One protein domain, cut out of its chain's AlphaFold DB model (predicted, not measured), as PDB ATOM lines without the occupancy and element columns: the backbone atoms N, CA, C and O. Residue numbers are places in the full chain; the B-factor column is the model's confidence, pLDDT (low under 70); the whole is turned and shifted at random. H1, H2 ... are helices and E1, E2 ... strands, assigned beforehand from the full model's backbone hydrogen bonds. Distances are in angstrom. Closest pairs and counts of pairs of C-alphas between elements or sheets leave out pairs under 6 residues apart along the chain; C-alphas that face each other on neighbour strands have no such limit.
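AT A GLANCE: This is residues 5 to 52 of the 52 residues of an uncharacterized protein of viral metagenome (UniProt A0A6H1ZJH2). Helix H1 runs along one face of a strongly twisted sheet, E1-E2-E3, in two layers; residues 47 to 52 stick out. The sheet is a meander, each strand antiparallel to the one before. Mixed in class, the 48 printed residues include E1, E2, E3, then H1. Only just compact, close to loose, the whole spans 40 by 21 by 12 A, with radius of gyration of the C-alphas 11.5 A.

HOW THE PARTS SIT: E1, residues 5 to 13, E2, residues 16 to 23, and E3, residues 26 to 33, form two hairpins: N 7 and O 20, 2.9 A, and N 21 and O 31, 2.8 A, are within hydrogen-bond range. H1, residues 35 to 50, every O i to N i+4 pair within range, is over E2; their closest C-alphas, Val 19 and Pro 35, are 5.8 A apart.

IN THESE COORDINATES: First to last C-alpha, E1, E2, E3 and H1 measure 21.2, 23.4, 17.2 and 22.4 A. E1 begins at (-24.448, 10.945, -4.868); H1 ends at (-26.130, 10.863, -19.738).

THE WHOLE: The printed part has no cut; residues 49 to 52 have pLDDT under 70.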
ATOM      1  N   LYS A   5     -25.151  11.930  -5.693       91.69
ATOM      2  CA  LYS A   5     -24.448  10.945  -4.868       91.69
ATOM      3  C   LYS A   5     -25.245  10.684  -3.593       91.69
ATOM      4  O   LYS A   5     -26.088  11.494  -3.211       91.69
ATOM      5  N   ARG A   6     -24.957   9.562  -2.935       90.12
ATOM      6  CA  ARG A   6     -25.390   9.315  -1.559       90.12
ATOM      7  C   ARG A   6     -24.207   9.124  -0.633       90.12
ATOM      8  O   ARG A   6     -23.169   8.620  -1.061       90.12
ATOM      9  N   ASP A   7     -24.407   9.497   0.620       88.75
ATOM     10  CA  ASP A   7     -23.487   9.182   1.702       88.75
ATOM     11  C   ASP A   7     -23.726   7.751   2.230       88.75
ATOM     12  O   ASP A   7     -24.594   7.004   1.753       88.75
ATOM     13  N   LYS A   8     -22.944   7.366   3.239       81.44
ATOM     14  CA  LYS A   8     -23.216   6.220   4.110       81.44
ATOM     15  C   LYS A   8     -24.531   6.417   4.878       81.44
ATOM     16  O   LYS A   8     -25.220   7.425   4.743       81.44
ATOM     17  N   VAL A   9     -24.899   5.419   5.679       83.31
ATOM     18  CA  VAL A   9     -26.041   5.520   6.597       83.31
ATOM     19  C   VAL A   9     -25.802   6.694   7.547       83.31
ATOM     20  O   VAL A   9     -24.823   6.690   8.294       83.31
ATOM     21  N   ILE A  10     -26.676   7.696   7.479       86.56
ATOM     22  CA  ILE A  10     -26.594   8.924   8.285       86.56
ATOM     23  C   ILE A  10     -27.516   8.869   9.502       86.56
ATOM     24  O   ILE A  10     -27.288   9.572  10.482       86.56
ATOM     25  N   SER A  11     -28.542   8.016   9.460       85.62
ATOM     26  CA  SER A  11     -29.480   7.824  10.561       85.62
ATOM     27  C   SER A  11     -30.043   6.406  10.532       85.62
ATOM     28  O   SER A  11     -30.295   5.854   9.462       85.62
ATOM     29  N   MET A  12     -30.230   5.809  11.706       85.94
ATOM     30  CA  MET A  12     -30.894   4.516  11.876       85.94
ATOM     31  C   MET A  12     -32.213   4.764  12.594       85.94
ATOM     32  O   MET A  12     -32.235   5.358  13.671       85.94
ATOM     33  N   THR A  13     -33.314   4.328  11.993       83.38
ATOM     34  CA  THR A  13     -34.655   4.449  12.576       83.38
ATOM     35  C   THR A  13     -35.212   3.067  12.894       83.38
ATOM     36  O   THR A  13     -34.761   2.071  12.331       83.38
ATOM     37  N   ASP A  14     -36.272   2.992  13.702       85.88
ATOM     38  CA  ASP A  14     -36.995   1.731  13.953       85.88
ATOM     39  C   ASP A  14     -37.566   1.098  12.668       85.88
ATOM     40  O   ASP A  14     -37.942  -0.072  12.645       85.88
ATOM     41  N   LYS A  15     -37.648   1.881  11.583       83.00
ATOM     42  CA  LYS A  15     -38.114   1.462  10.254       83.00
ATOM     43  C   LYS A  15     -36.970   1.085   9.304       83.00
ATOM     44  O   LYS A  15     -37.244   0.739   8.158       83.00
ATOM     45  N   GLY A  16     -35.721   1.154   9.765       86.75
ATOM     46  CA  GLY A  16     -34.515   0.858   8.998       86.75
ATOM     47  C   GLY A  16     -33.595   2.063   8.803       86.75
ATOM     48  O   GLY A  16     -33.804   3.148   9.359       86.75
ATOM     49  N   ASP A  17     -32.561   1.838   7.998       93.19
ATOM     50  CA  ASP A  17     -31.496   2.798   7.736       93.19
ATOM     51  C   ASP A  17     -31.954   3.916   6.794       93.19
ATOM     52  O   ASP A  17     -32.710   3.696   5.842       93.19
ATOM     53  N   LEU A  18     -31.444   5.122   7.030       93.62
ATOM     54  CA  LEU A  18     -31.574   6.278   6.153       93.62
ATOM     55  C   LEU A  18     -30.192   6.715   5.668       93.62
ATOM     56  O   LEU A  18     -29.216   6.757   6.420       93.62
ATOM     57  N   VAL A  19     -30.124   7.071   4.391       94.88
ATOM     58  CA  VAL A  19     -28.943   7.618   3.721       94.88
ATOM     59  C   VAL A  19     -29.243   9.033   3.246       94.88
ATOM     60  O   VAL A  19     -30.377   9.354   2.883       94.88
ATOM     61  N   GLY A  20     -28.216   9.873   3.227       94.19
ATOM     62  CA  GLY A  20     -28.299  11.212   2.655       94.19
ATOM     63  C   GLY A  20     -28.027  11.177   1.160       94.19
ATOM     64  O   GLY A  20     -27.049  10.567   0.739       94.19
ATOM     65  N   VAL A  21     -28.859  11.835   0.357       94.50
ATOM     66  CA  VAL A  21     -28.676  12.019  -1.089       94.50
ATOM     67  C   VAL A  21     -28.446  13.497  -1.375       94.50
ATOM     68  O   VAL A  21     -29.220  14.330  -0.919       94.50
ATOM     69  N   TYR A  22     -27.411  13.827  -2.140       93.19
ATOM     70  CA  TYR A  22     -27.014  15.209  -2.414       93.19
ATOM     71  C   TYR A  22     -26.408  15.356  -3.813       93.19
ATOM     72  O   TYR A  22     -25.989  14.382  -4.450       93.19
ATOM     73  N   PHE A  23     -26.356  16.589  -4.320       90.69
ATOM     74  CA  PHE A  23     -25.632  16.885  -5.555       90.69
ATOM     75  C   PHE A  23     -24.140  16.993  -5.267       90.69
ATOM     76  O   PHE A  23     -23.743  17.657  -4.321       90.69
ATOM     77  N   GLU A  24     -23.297  16.429  -6.134       88.94
ATOM     78  CA  GLU A  24     -21.835  16.452  -5.958       88.94
ATOM     79  C   GLU A  24     -21.256  17.867  -5.740       88.94
ATOM     80  O   GLU A  24     -20.265  18.014  -5.034       88.94
ATOM     81  N   ASN A  25     -21.893  18.901  -6.300       87.81
ATOM     82  CA  ASN A  25     -21.464  20.300  -6.170       87.81
ATOM     83  C   ASN A  25     -22.174  21.075  -5.043       87.81
ATOM     84  O   ASN A  25     -21.866  22.243  -4.834       87.81
ATOM     85  N   GLU A  26     -23.152  20.469  -4.368       87.81
ATOM     86  CA  GLU A  26     -23.950  21.089  -3.300       87.81
ATOM     87  C   GLU A  26     -24.129  20.075  -2.151       87.81
ATOM     88  O   GLU A  26     -25.248  19.617  -1.904       87.81
ATOM     89  N   PRO A  27     -23.030  19.669  -1.477       84.12
ATOM     90  CA  PRO A  27     -23.064  18.634  -0.442       84.12
ATOM     91  C   PRO A  27     -23.866  19.039   0.799       84.12
ATOM     92  O   PRO A  27     -24.328  18.170   1.527       84.12
ATOM     93  N   ASP A  28     -24.080  20.339   1.013       87.00
ATOM     94  CA  ASP A  28     -24.862  20.858   2.138       87.00
ATOM     95  C   ASP A  28     -26.378  20.663   1.958       87.00
ATOM     96  O   ASP A  28     -27.143  20.794   2.912       87.00
ATOM     97  N   ASN A  29     -26.838  20.345   0.741       87.12
ATOM     98  CA  ASN A  29     -28.251  20.120   0.447       87.12
ATOM     99  C   ASN A  29     -28.556  18.617   0.405       87.12
ATOM    100  O   ASN A  29     -28.622  17.998  -0.663       87.12
ATOM    101  N   VAL A  30     -28.694  18.036   1.597       89.94
ATOM    102  CA  VAL A  30     -28.911  16.601   1.797       89.94
ATOM    103  C   VAL A  30     -30.399  16.285   1.922       89.94
ATOM    104  O   VAL A  30     -31.118  16.859   2.738       89.94
ATOM    105  N   LEU A  31     -30.852  15.312   1.139       90.81
ATOM    106  CA  LEU A  31     -32.169  14.697   1.247       90.81
ATOM    107  C   LEU A  31     -32.038  13.324   1.901       90.81
ATOM    108  O   LEU A  31     -31.418  12.424   1.337       90.81
ATOM    109  N   GLU A  32     -32.646  13.142   3.066       92.31
ATOM    110  CA  GLU A  32     -32.619  11.865   3.778       92.31
ATOM    111  C   GLU A  32     -33.708  10.921   3.252       92.31
ATOM    112  O   GLU A  32     -34.884  11.284   3.150       92.31
ATOM    113  N   MET A  33     -33.336   9.689   2.906       93.44
ATOM    114  CA  MET A  33     -34.289   8.658   2.490       93.44
ATOM    115  C   MET A  33     -33.736   7.245   2.682       93.44
ATOM    116  O   MET A  33     -32.553   7.057   2.935       93.44
ATOM    117  N   SER A  34     -34.588   6.229   2.536       93.88
ATOM    118  CA  SER A  34     -34.163   4.824   2.570       93.88
ATOM    119  C   SER A  34     -33.155   4.506   1.448       93.88
ATOM    120  O   SER A  34     -33.367   4.989   0.327       93.88
ATOM    121  N   PRO A  35     -32.157   3.631   1.679       93.88
ATOM    122  CA  PRO A  35     -31.158   3.223   0.688       93.88
ATOM    123  C   PRO A  35     -31.737   2.854  -0.682       93.88
ATOM    124  O   PRO A  35     -31.313   3.398  -1.697       93.88
ATOM    125  N   GLU A  36     -32.778   2.019  -0.715       93.56
ATOM    126  CA  GLU A  36     -33.403   1.566  -1.968       93.56
ATOM    127  C   GLU A  36     -33.987   2.725  -2.789       93.56
ATOM    128  O   GLU A  36     -33.897   2.765  -4.016       93.56
ATOM    129  N   LYS A  37     -34.589   3.703  -2.103       93.38
ATOM    130  CA  LYS A  37     -35.145   4.899  -2.742       93.38
ATOM    131  C   LYS A  37     -34.033   5.811  -3.250       93.38
ATOM    132  O   LYS A  37     -34.161   6.343  -4.350       93.38
ATOM    133  N   ALA A  38     -32.959   5.963  -2.478       93.81
ATOM    134  CA  ALA A  38     -31.795   6.743  -2.877       93.81
ATOM    135  C   ALA A  38     -31.169   6.196  -4.163       93.81
ATOM    136  O   ALA A  38     -30.976   6.957  -5.109       93.81
ATOM    137  N   ASP A  39     -30.933   4.884  -4.231       92.44
ATOM    138  CA  ASP A  39     -30.333   4.236  -5.400       92.44
ATOM    139  C   ASP A  39     -31.188   4.451  -6.662       92.44
ATOM    140  O   ASP A  39     -30.671   4.882  -7.692       92.44
ATOM    141  N   ARG A  40     -32.515   4.285  -6.562       94.19
ATOM    142  CA  ARG A  40     -33.445   4.541  -7.678       94.19
ATOM    143  C   ARG A  40     -33.438   5.995  -8.150       94.19
ATOM    144  O   ARG A  40     -33.503   6.249  -9.349       94.19
ATOM    145  N   VAL A  41     -33.399   6.955  -7.225       92.25
ATOM    146  CA  VAL A  41     -33.376   8.390  -7.560       92.25
ATOM    147  C   VAL A  41     -32.059   8.767  -8.235       92.25
ATOM    148  O   VAL A  41     -32.070   9.484  -9.235       92.25
ATOM    149  N   ILE A  42     -30.937   8.269  -7.712       92.44
ATOM    150  CA  ILE A  42     -29.603   8.503  -8.269       92.44
ATOM    151  C   ILE A  42     -29.511   7.924  -9.678       92.44
ATOM    152  O   ILE A  42     -29.084   8.631 -10.588       92.44
ATOM    153  N   GLU A  43     -29.939   6.674  -9.864       92.62
ATOM    154  CA  GLU A  43     -29.941   6.007 -11.165       92.62
ATOM    155  C   GLU A  43     -30.798   6.778 -12.173       92.62
ATOM    156  O   GLU A  43     -30.305   7.148 -13.238       92.62
ATOM    157  N   ALA A  44     -32.047   7.099 -11.821       90.94
ATOM    158  CA  ALA A  44     -32.955   7.818 -12.709       90.94
ATOM    159  C   ALA A  44     -32.405   9.192 -13.117       90.94
ATOM    160  O   ALA A  44     -32.436   9.552 -14.292       90.94
ATOM    161  N   TYR A  45     -31.878   9.962 -12.162       89.81
ATOM    162  CA  TYR A  45     -31.371  11.304 -12.435       89.81
ATOM    163  C   TYR A  45     -30.058  11.290 -13.226       89.81
ATOM    164  O   TYR A  45     -29.893  12.075 -14.160       89.81
ATOM    165  N   ASN A  46     -29.112  10.420 -12.860       89.31
ATOM    166  CA  ASN A  46     -27.814  10.364 -13.527       89.31
ATOM    167  C   ASN A  46     -27.935   9.758 -14.936       89.31
ATOM    168  O   ASN A  46     -27.325  10.301 -15.854       89.31
ATOM    169  N   ASN A  47     -28.764   8.725 -15.137       85.81
ATOM    170  CA  ASN A  47     -28.965   8.121 -16.460       85.81
ATOM    171  C   ASN A  47     -29.723   9.051 -17.424       85.81
ATOM    172  O   ASN A  47     -29.339   9.155 -18.587       85.81
ATOM    173  N   ASP A  48     -30.751   9.783 -16.964       77.69
ATOM    174  CA  ASP A  48     -31.463  10.768 -17.810       77.69
ATOM    175  C   ASP A  48     -30.531  11.890 -18.294       77.69
ATOM    176  O   ASP A  48     -30.701  12.437 -19.383       77.69
ATOM    177  N   LYS A  49     -29.515  12.223 -17.489       63.44
ATOM    178  CA  LYS A  49     -28.504  13.233 -17.817       63.44
ATOM    179  C   LYS A  49     -27.419  12.720 -18.761       63.44
ATOM    180  O   LYS A  49     -26.857  13.540 -19.466       63.44
ATOM    181  N   GLU A  50     -27.116  11.424 -18.794       61.75
ATOM    182  CA  GLU A  50     -26.130  10.863 -19.738       61.75
ATOM    183  C   GLU A  50     -26.706  10.651 -21.149       61.75
ATOM    184  O   GLU A  50     -25.949  10.520 -22.108       61.75
ATOM    185  N   LEU A  51     -28.034  10.676 -21.296       57.78
ATOM    186  CA  LEU A  51     -28.746  10.518 -22.570       57.78
ATOM    187  C   LEU A  51     -29.079  11.844 -23.288       57.78
ATOM    188  O   LEU A  51     -29.683  11.806 -24.361       57.78
ATOM    189  N   LYS A  52     -28.723  13.004 -22.718       51.31
ATOM    190  CA  LYS A  52     -28.993  14.346 -23.272       51.31
ATOM    191  C   LYS A  52     -27.710  15.109 -23.564       51.31
ATOM    192  O   LYS A  52     -27.701  15.832 -24.581       51.31
TER     193      LYS A  52